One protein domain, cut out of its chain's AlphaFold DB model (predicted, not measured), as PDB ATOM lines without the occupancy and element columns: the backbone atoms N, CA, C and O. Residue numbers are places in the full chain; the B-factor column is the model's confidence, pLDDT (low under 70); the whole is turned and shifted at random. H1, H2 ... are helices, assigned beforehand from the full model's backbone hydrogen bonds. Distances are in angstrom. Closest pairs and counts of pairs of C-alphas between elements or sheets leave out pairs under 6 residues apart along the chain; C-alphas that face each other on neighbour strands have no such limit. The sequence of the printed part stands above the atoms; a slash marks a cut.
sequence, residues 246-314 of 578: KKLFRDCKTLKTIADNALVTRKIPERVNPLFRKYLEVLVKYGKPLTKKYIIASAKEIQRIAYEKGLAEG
ATOM      1  N   LYS A 246     -21.401  48.697 -24.570       93.88
ATOM      2  CA  LYS A 246     -22.001  49.822 -25.320       93.88
ATOM      3  C   LYS A 246     -23.528  49.790 -25.242       93.88
ATOM      4  O   LYS A 246     -24.154  50.830 -25.041       93.88
ATOM      5  N   LYS A 247     -24.128  48.604 -25.382       92.81
ATOM      6  CA  LYS A 247     -25.578  48.419 -25.238       92.81
ATOM      7  C   LYS A 247     -26.024  48.685 -23.800       92.81
ATOM      8  O   LYS A 247     -26.986  49.417 -23.608       92.81
ATOM      9  N   LEU A 248     -25.276  48.188 -22.815       94.94
ATOM     10  CA  LEU A 248     -25.543  48.408 -21.393       94.94
ATOM     11  C   LEU A 248     -25.632  49.902 -21.070       94.94
ATOM     12  O   LEU A 248     -26.584  50.334 -20.434       94.94
ATOM     13  N   PHE A 249     -24.675  50.702 -21.550       95.38
ATOM     14  CA  PHE A 249     -24.686  52.150 -21.338       95.38
ATOM     15  C   PHE A 249     -25.941  52.824 -21.918       95.38
ATOM     16  O   PHE A 249     -26.560  53.658 -21.255       95.38
ATOM     17  N   ARG A 250     -26.345  52.441 -23.139       94.31
ATOM     18  CA  ARG A 250     -27.562  52.965 -23.785       94.31
ATOM     19  C   ARG A 250     -28.820  52.571 -23.016       94.31
ATOM     20  O   ARG A 250     -29.624  53.446 -22.712       94.31
ATOM     21  N   ASP A 251     -28.944  51.293 -22.663       94.12
ATOM     22  CA  ASP A 251     -30.079  50.772 -21.900       94.12
ATOM     23  C   ASP A 251     -30.185  51.486 -20.543       94.12
ATOM     24  O   ASP A 251     -31.262  51.948 -20.181       94.12
ATOM     25  N   CYS A 252     -29.068  51.682 -19.831       95.31
ATOM     26  CA  CYS A 252     -29.041  52.443 -18.578       95.31
ATOM     27  C   CYS A 252     -29.554  53.879 -18.750       95.31
ATOM     28  O   CYS A 252     -30.311  54.356 -17.905       95.31
ATOM     29  N   LYS A 253     -29.169  54.574 -19.831       95.50
ATOM     30  CA  LYS A 253     -29.657  55.932 -20.118       95.50
ATOM     31  C   LYS A 253     -31.173  55.935 -20.339       95.50
ATOM     32  O   LYS A 253     -31.864  56.757 -19.748       95.50
ATOM     33  N   THR A 254     -31.686  54.996 -21.135       93.75
ATOM     34  CA  THR A 254     -33.127  54.856 -21.396       93.75
ATOM     35  C   THR A 254     -33.908  54.528 -20.125       93.75
ATOM     36  O   THR A 254     -34.913  55.175 -19.842       93.75
ATOM     37  N   LEU A 255     -33.440  53.559 -19.336       95.00
ATOM     38  CA  LEU A 255     -34.082  53.172 -18.080       95.00
ATOM     39  C   LEU A 255     -34.068  54.313 -17.063       95.00
ATOM     40  O   LEU A 255     -35.070  54.518 -16.388       95.00
ATOM     41  N   LYS A 256     -32.986  55.098 -16.995       95.06
ATOM     42  CA  LYS A 256     -32.940  56.302 -16.158       95.06
ATOM     43  C   LYS A 256     -34.040  57.292 -16.550       95.06
ATOM     44  O   LYS A 256     -34.825  57.672 -15.695       95.06
ATOM     45  N   THR A 257     -34.170  57.624 -17.836       94.25
ATOM     46  CA  THR A 257     -35.245  58.513 -18.313       94.25
ATOM     47  C   THR A 257     -36.637  57.976 -17.973       94.25
ATOM     48  O   THR A 257     -37.517  58.741 -17.589       94.25
ATOM     49  N   ILE A 258     -36.851  56.662 -18.083       93.88
ATOM     50  CA  ILE A 258     -38.122  56.037 -17.693       93.88
ATOM     51  C   ILE A 258     -38.367  56.174 -16.184       93.88
ATOM     52  O   ILE A 258     -39.480  56.506 -15.787       93.88
ATOM     53  N   ALA A 259     -37.348  55.930 -15.356       93.88
ATOM     54  CA  ALA A 259     -37.444  56.059 -13.905       93.88
ATOM     55  C   ALA A 259     -37.740  57.501 -13.476       93.88
ATOM     56  O   ALA A 259     -38.635  57.716 -12.661       93.88
ATOM     57  N   ASP A 260     -37.046  58.476 -14.064       93.38
ATOM     58  CA  ASP A 260     -37.252  59.901 -13.795       93.38
ATOM     59  C   ASP A 260     -38.687  60.317 -14.176       93.38
ATOM     60  O   ASP A 260     -39.396  60.937 -13.382       93.38
ATOM     61  N   ASN A 261     -39.179  59.880 -15.342       92.56
ATOM     62  CA  ASN A 261     -40.566  60.123 -15.755       92.56
ATOM     63  C   ASN A 261     -41.584  59.452 -14.820       92.56
ATOM     64  O   ASN A 261     -42.614  60.050 -14.507       92.56
ATOM     65  N   ALA A 262     -41.326  58.222 -14.370       93.00
ATOM     66  CA  ALA A 262     -42.202  57.519 -13.434       93.00
ATOM     67  C   ALA A 262     -42.228  58.198 -12.054       93.00
ATOM     68  O   ALA A 262     -43.275  58.227 -11.411       93.00
ATOM     69  N   LEU A 263     -41.110  58.789 -11.622       92.50
ATOM     70  CA  LEU A 263     -41.020  59.539 -10.368       92.50
ATOM     71  C   LEU A 263     -41.888  60.800 -10.413       92.50
ATOM     72  O   LEU A 263     -42.637  61.061  -9.472       92.50
ATOM     73  N   VAL A 264     -41.818  61.539 -11.523       92.62
ATOM     74  CA  VAL A 264     -42.611  62.757 -11.743       92.62
ATOM     75  C   VAL A 264     -44.095  62.434 -11.898       92.62
ATOM     76  O   VAL A 264     -44.938  63.035 -11.243       92.62
ATOM     77  N   THR A 265     -44.432  61.474 -12.760       93.06
ATOM     78  CA  THR A 265     -45.832  61.187 -13.122       93.06
ATOM     79  C   THR A 265     -46.546  60.258 -12.147       93.06
ATOM     80  O   THR A 265     -47.761  60.106 -12.246       93.06
ATOM     81  N   ARG A 266     -45.800  59.588 -11.257       90.94
ATOM     82  CA  ARG A 266     -46.279  58.495 -10.391       90.94
ATOM     83  C   ARG A 266     -46.966  57.356 -11.152       90.94
ATOM     84  O   ARG A 266     -47.721  56.582 -10.570       90.94
ATOM     85  N   LYS A 267     -46.685  57.220 -12.451       92.69
ATOM     86  CA  LYS A 267     -47.232  56.174 -13.323       92.69
ATOM     87  C   LYS A 267     -46.123  55.241 -13.788       92.69
ATOM     88  O   LYS A 267     -45.076  55.677 -14.260       92.69
ATOM     89  N   ILE A 268     -46.384  53.940 -13.695       91.31
ATOM     90  CA  ILE A 268     -45.469  52.901 -14.168       91.31
ATOM     91  C   ILE A 268     -45.838  52.551 -15.614       91.31
ATOM     92  O   ILE A 268     -47.001  52.248 -15.882       91.31
ATOM     93  N   PRO A 269     -44.882  52.557 -16.560       90.06
ATOM     94  CA  PRO A 269     -45.165  52.148 -17.930       90.06
ATOM     95  C   PRO A 269     -45.604  50.682 -18.015       90.06
ATOM     96  O   PRO A 269     -45.039  49.811 -17.355       90.06
ATOM     97  N   GLU A 270     -46.548  50.376 -18.906       86.31
ATOM     98  CA  GLU A 270     -47.041  49.004 -19.088       86.31
ATOM     99  C   GLU A 270     -45.950  48.023 -19.553       86.31
ATOM    100  O   GLU A 270     -45.911  46.870 -19.126       86.31
ATOM    101  N   ARG A 271     -45.039  48.465 -20.427       85.06
ATOM    102  CA  ARG A 271     -44.060  47.597 -21.102       85.06
ATOM    103  C   ARG A 271     -42.642  47.825 -20.590       85.06
ATOM    104  O   ARG A 271     -41.829  48.459 -21.255       85.06
ATOM    105  N   VAL A 272     -42.343  47.263 -19.427       89.62
ATOM    106  CA  VAL A 272     -40.994  47.204 -18.841       89.62
ATOM    107  C   VAL A 272     -40.672  45.772 -18.427       89.62
ATOM    108  O   VAL A 272     -41.585  44.975 -18.207       89.62
ATOM    109  N   ASN A 273     -39.386  45.419 -18.336       90.12
ATOM    110  CA  ASN A 273     -39.021  44.082 -17.875       90.12
ATOM    111  C   ASN A 273     -39.453  43.885 -16.406       90.12
ATOM    112  O   ASN A 273     -39.419  44.848 -15.632       90.12
ATOM    113  N   PRO A 274     -39.820  42.655 -15.999       92.81
ATOM    114  CA  PRO A 274     -40.381  42.395 -14.672       92.81
ATOM    115  C   PRO A 274     -39.501  42.883 -13.515       92.81
ATOM    116  O   PRO A 274     -40.006  43.458 -12.556       92.81
ATOM    117  N   LEU A 275     -38.178  42.717 -13.622       93.12
ATOM    118  CA  LEU A 275     -37.241  43.181 -12.596       93.12
ATOM    119  C   LEU A 275     -37.275  44.709 -12.434       93.12
ATOM    120  O   LEU A 275     -37.355  45.208 -11.317       93.12
ATOM    121  N   PHE A 276     -37.261  45.458 -13.539       95.19
ATOM    122  CA  PHE A 276     -37.313  46.920 -13.479       95.19
ATOM    123  C   PHE A 276     -38.671  47.425 -13.004       95.19
ATOM    124  O   PHE A 276     -38.725  48.405 -12.269       95.19
ATOM    125  N   ARG A 277     -39.761  46.732 -13.358       95.12
ATOM    126  CA  ARG A 277     -41.105  47.033 -12.846       95.12
ATOM    127  C   ARG A 277     -41.139  47.020 -11.318       95.12
ATOM    128  O   ARG A 277     -41.573  48.008 -10.738       95.12
ATOM    129  N   LYS A 278     -40.595  45.975 -10.685       94.62
ATOM    130  CA  LYS A 278     -40.494  45.886  -9.215       94.62
ATOM    131  C   LYS A 278     -39.758  47.090  -8.618       94.62
ATOM    132  O   LYS A 278     -40.162  47.637  -7.600       94.62
ATOM    133  N   TYR A 279     -38.688  47.542  -9.270       94.81
ATOM    134  CA  TYR A 279     -37.952  48.729  -8.829       94.81
ATOM    135  C   TYR A 279     -38.740  50.030  -9.022       94.81
ATOM    136  O   TYR A 279     -38.678  50.911  -8.162       94.81
ATOM    137  N   LEU A 280     -39.502  50.156 -10.109       94.44
ATOM    138  CA  LEU A 280     -40.387  51.299 -10.334       94.44
ATOM    139  C   LEU A 280     -41.532  51.348  -9.315       94.44
ATOM    140  O   LEU A 280     -41.879  52.435  -8.872       94.44
ATOM    141  N   GLU A 281     -42.079  50.204  -8.900       94.19
ATOM    142  CA  GLU A 281     -43.110  50.122  -7.853       94.19
ATOM    143  C   GLU A 281     -42.604  50.687  -6.521       94.19
ATOM    144  O   GLU A 281     -43.269  51.523  -5.908       94.19
ATOM    145  N   VAL A 282     -41.384  50.316  -6.116       92.69
ATOM    146  CA  VAL A 282     -40.724  50.878  -4.925       92.69
ATOM    147  C   VAL A 282     -40.499  52.384  -5.088       92.69
ATOM    148  O   VAL A 282     -40.824  53.162  -4.190       92.69
ATOM    149  N   LEU A 283     -39.987  52.820  -6.242       93.56
ATOM    150  CA  LEU A 283     -39.774  54.242  -6.528       93.56
ATOM    151  C   LEU A 283     -41.077  55.048  -6.434       93.56
ATOM    152  O   LEU A 283     -41.091  56.093  -5.786       93.56
ATOM    153  N   VAL A 284     -42.173  54.571  -7.033       93.00
ATOM    154  CA  VAL A 284     -43.465  55.276  -7.025       93.00
ATOM    155  C   VAL A 284     -44.059  55.310  -5.619       93.00
ATOM    156  O   VAL A 284     -44.550  56.364  -5.212       93.00
ATOM    157  N   LYS A 285     -43.954  54.207  -4.863       93.31
ATOM    158  CA  LYS A 285     -44.465  54.097  -3.490       93.31
ATOM    159  C   LYS A 285     -43.764  55.052  -2.522       93.31
ATOM    160  O   LYS A 285     -44.431  55.717  -1.740       93.31
ATOM    161  N   TYR A 286     -42.435  55.131  -2.575       93.00
ATOM    162  CA  TYR A 286     -41.649  55.891  -1.591       93.00
ATOM    163  C   TYR A 286     -41.162  57.257  -2.095       93.00
ATOM    164  O   TYR A 286     -40.604  58.027  -1.321       93.00
ATOM    165  N   GLY A 287     -41.330  57.568  -3.384       89.81
ATOM    166  CA  GLY A 287     -40.899  58.839  -3.974       89.81
ATOM    167  C   GLY A 287     -39.389  59.061  -3.991       89.81
ATOM    168  O   GLY A 287     -38.950  60.202  -4.090       89.81
ATOM    169  N   LYS A 288     -38.592  57.992  -3.889       88.75
ATOM    170  CA  LYS A 288     -37.127  58.074  -3.916       88.75
ATOM    171  C   LYS A 288     -36.588  57.683  -5.296       88.75
ATOM    172  O   LYS A 288     -37.032  56.674  -5.848       88.75
ATOM    173  N   PRO A 289     -35.616  58.431  -5.848       89.88
ATOM    174  CA  PRO A 289     -35.021  58.108  -7.139       89.88
ATOM    175  C   PRO A 289     -34.273  56.770  -7.093       89.88
ATOM    176  O   PRO A 289     -33.666  56.403  -6.084       89.88
ATOM    177  N   LEU A 290     -34.288  56.039  -8.211       91.75
ATOM    178  CA  LEU A 290     -33.578  54.767  -8.323       91.75
ATOM    179  C   LEU A 290     -32.066  54.981  -8.362       91.75
ATOM    180  O   LEU A 290     -31.543  55.777  -9.142       91.75
ATOM    181  N   THR A 291     -31.345  54.198  -7.564       93.19
ATOM    182  CA  THR A 291     -29.882  54.215  -7.583       93.19
ATOM    183  C   THR A 291     -29.339  53.611  -8.880       93.19
ATOM    184  O   THR A 291     -29.944  52.735  -9.511       93.19
ATOM    185  N   LYS A 292     -28.123  54.024  -9.255       94.06
ATOM    186  CA  LYS A 292     -27.412  53.517 -10.441       94.06
ATOM    187  C   LYS A 292     -27.281  51.985 -10.443       94.06
ATOM    188  O   LYS A 292     -27.332  51.374 -11.508       94.06
ATOM    189  N   LYS A 293     -27.163  51.362  -9.262       96.00
ATOM    190  CA  LYS A 293     -27.067  49.902  -9.087       96.00
ATOM    191  C   LYS A 293     -28.285  49.175  -9.670       96.00
ATOM    192  O   LYS A 293     -28.110  48.246 -10.457       96.00
ATOM    193  N   TYR A 294     -29.498  49.622  -9.346       94.56
ATOM    194  CA  TYR A 294     -30.741  48.987  -9.811       94.56
ATOM    195  C   TYR A 294     -30.988  49.194 -11.309       94.56
ATOM    196  O   TYR A 294     -31.466  48.287 -11.997       94.56
ATOM    197  N   ILE A 295     -30.590  50.357 -11.838       94.81
ATOM    198  CA  ILE A 295     -30.638  50.650 -13.276       94.81
ATOM    199  C   ILE A 295     -29.701  49.706 -14.044       94.81
ATOM    200  O   ILE A 295     -30.116  49.088 -15.024       94.81
ATOM    201  N   ILE A 296     -28.460  49.534 -13.570       96.06
ATOM    202  CA  ILE A 296     -27.487  48.620 -14.190       96.06
ATOM    203  C   ILE A 296     -27.967  47.167 -14.117       96.06
ATOM    204  O   ILE A 296     -27.870  46.455 -15.115       96.06
ATOM    205  N   ALA A 297     -28.491  46.726 -12.969       95.75
ATOM    206  CA  ALA A 297     -29.023  45.372 -12.810       95.75
ATOM    207  C   ALA A 297     -30.159  45.096 -13.808       95.75
ATOM    208  O   ALA A 297     -30.137  44.093 -14.517       95.75
ATOM    209  N   SER A 298     -31.088  46.044 -13.949       95.06
ATOM    210  CA  SER A 298     -32.191  45.956 -14.909       95.06
ATOM    211  C   SER A 298     -31.711  45.928 -16.362       95.06
ATOM    212  O   SER A 298     -32.212  45.143 -17.164       95.06
ATOM    213  N   ALA A 299     -30.709  46.739 -16.711       95.31
ATOM    214  CA  ALA A 299     -30.127  46.752 -18.052       95.31
ATOM    215  C   ALA A 299     -29.390  45.441 -18.392       95.31
ATOM    216  O   ALA A 299     -29.481  44.956 -19.523       95.31
ATOM    217  N   LYS A 300     -28.683  44.844 -17.421       96.31
ATOM    218  CA  LYS A 300     -28.076  43.510 -17.571       96.31
ATOM    219  C   LYS A 300     -29.147  42.444 -17.778       96.31
ATOM    220  O   LYS A 300     -29.010  41.624 -18.683       96.31
ATOM    221  N   GLU A 301     -30.228  42.508 -17.007       95.31
ATOM    222  CA  GLU A 301     -31.340  41.563 -17.099       95.31
ATOM    223  C   GLU A 301     -32.016  41.582 -18.476       95.31
ATOM    224  O   GLU A 301     -32.298  40.533 -19.046       95.31
ATOM    225  N   ILE A 302     -32.191  42.762 -19.077       93.94
ATOM    226  CA  ILE A 302     -32.707  42.886 -20.451       93.94
ATOM    227  C   ILE A 302     -31.817  42.138 -21.458       93.94
ATOM    228  O   ILE A 302     -32.328  41.504 -22.382       93.94
ATOM    229  N   GLN A 303     -30.490  42.210 -21.306       94.62
ATOM    230  CA  GLN A 303     -29.565  41.470 -22.171       94.62
ATOM    231  C   GLN A 303     -29.604  39.963 -21.895       94.62
ATOM    232  O   GLN A 303     -29.549  39.190 -22.850       94.62
ATOM    233  N   ARG A 304     -29.752  39.557 -20.628       95.19
ATOM    234  CA  ARG A 304     -29.867  38.149 -20.219       95.19
ATOM    235  C   ARG A 304     -31.111  37.492 -20.818       95.19
ATOM    236  O   ARG A 304     -30.983  36.490 -21.509       95.19
ATOM    237  N   ILE A 305     -32.277  38.125 -20.683       93.75
ATOM    238  CA  ILE A 305     -33.538  37.646 -21.281       93.75
ATOM    239  C   ILE A 305     -33.411  37.522 -22.809       93.75
ATOM    240  O   ILE A 305     -33.902  36.570 -23.412       93.75
ATOM    241  N   ALA A 306     -32.744  38.481 -23.462       92.44
ATOM    242  CA  ALA A 306     -32.515  38.420 -24.904       92.44
ATOM    243  C   ALA A 306     -31.583  37.261 -25.306       92.44
ATOM    244  O   ALA A 306     -31.796  36.652 -26.354       92.44
ATOM    245  N   TYR A 307     -30.574  36.961 -24.484       94.88
ATOM    246  CA  TYR A 307     -29.681  35.819 -24.665       94.88
ATOM    247  C   TYR A 307     -30.415  34.486 -24.493       94.88
ATOM    248  O   TYR A 307     -30.346  33.654 -25.393       94.88
ATOM    249  N   GLU A 308     -31.181  34.312 -23.415       95.31
ATOM    250  CA  GLU A 308     -31.973  33.098 -23.159       95.31
ATOM    251  C   GLU A 308     -32.983  32.836 -24.274       95.31
ATOM    252  O   GLU A 308     -33.091  31.724 -24.788       95.31
ATOM    253  N   LYS A 309     -33.675  33.890 -24.718       93.94
ATOM    254  CA  LYS A 309     -34.557  33.804 -25.879       93.94
ATOM    255  C   LYS A 309     -33.790  33.389 -27.139       93.94
ATOM    256  O   LYS A 309     -34.279  32.580 -27.922       93.94
ATOM    257  N   GLY A 310     -32.602  33.955 -27.340       93.88
ATOM    258  CA  GLY A 310     -31.717  33.596 -28.440       93.88
ATOM    259  C   GLY A 310     -31.323  32.120 -28.409       93.88
ATOM    260  O   GLY A 310     -31.426  31.465 -29.440       93.88
ATOM    261  N   LEU A 311     -30.959  31.582 -27.244       94.31
ATOM    262  CA  LEU A 311     -30.671  30.157 -27.065       94.31
ATOM    263  C   LEU A 311     -31.881  29.284 -27.410       94.31
ATOM    264  O   LEU A 311     -31.752  28.371 -28.223       94.31
ATOM    265  N   ALA A 312     -33.054  29.607 -26.857       94.81
ATOM    266  CA  ALA A 312     -34.288  28.858 -27.094       94.81
ATOM    267  C   ALA A 312     -34.688  28.829 -28.582       94.81
ATOM    268  O   ALA A 312     -35.166  27.816 -29.083       94.81
ATOM    269  N   GLU A 313     -34.457  29.925 -29.310       93.38
ATOM    270  CA  GLU A 313     -34.740  30.037 -30.749       93.38
ATOM    271  C   GLU A 313     -33.530  29.645 -31.630       93.38
ATOM    272  O   GLU A 313     -33.534  29.881 -32.843       93.38
ATOM    273  N   GLY A 314     -32.451  29.110 -31.045       94.62
ATOM    274  CA  GLY A 314     -31.218  28.755 -31.754       94.62
ATOM    275  C   GLY A 314     -30.577  29.922 -32.518       94.62
ATOM    276  O   GLY A 314     -29.901  29.699 -33.522       94.62
TER     277      GLY A 314
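This is residues 246 to 314 of the 578 residues of an uncharacterized protein of Arcticibacterium luteifluviistationis (UniProt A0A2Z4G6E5). Three helices make a small all-helix body in which H1 lies over one side of a hairpin of H2 and H3, crossing the first half of H3 and reaching the second half of H2. Residues 306 to 314, of which 306 to 312 belong to H3, stand free and stick out of this body as an arm. The printed part has 69 residues with three named helices, in the order H1, H2, H3, and no named strand. The whole is compact, with a radius of gyration of the C-alphas of 12.6 A, yet elongated, spanning 42 by 23 by 15 A.

The longest helix, H3, residues 292 to 312, and H2, residues 274 to 286, form a helical hairpin. They touch, H2 with residues 275 to 279 alone and H3 with 294 to 301 alone; the closest C-alphas, those of Phe 276 and Ser 298, are 5.4 A apart. They run opposite ways at a shallow tilt of 23 degrees. H1, residues 246 to 265, touches H3 with residues 248 to 256 alone. The closest C-alphas there, those of Asp 251 and Ala 299, are 5.6 A apart, and the two helices run opposite ways at a steep tilt of 59 degrees. H1 touches H2 with residues 259 to 263 alone, closest at the C-alphas of Leu 263 and Val 284, 5.9 A apart. These two run the same way at a steep tilt of 35.1 degrees, only just past shallow. In H1, H2 and H3 every O i to N i+4 pair is within hydrogen-bond range.

H3 is 30.5 A long and ends at C-alpha 312, (-34.288, 28.858, -27.094). H1 is 29.1 A long and begins at C-alpha 246, (-22.001, 49.822, -25.320). H2, 18.8 A long, begins at C-alpha 274, (-40.381, 42.395, -14.672).

The C-alphas farthest apart, those of Gly 287 and Gly 314, are 42.1 A apart. The link from H2 to H3 is tight and that from H1 to H2 is short. The printed part has no cut, and no printed residue is under 70 in pLDDT.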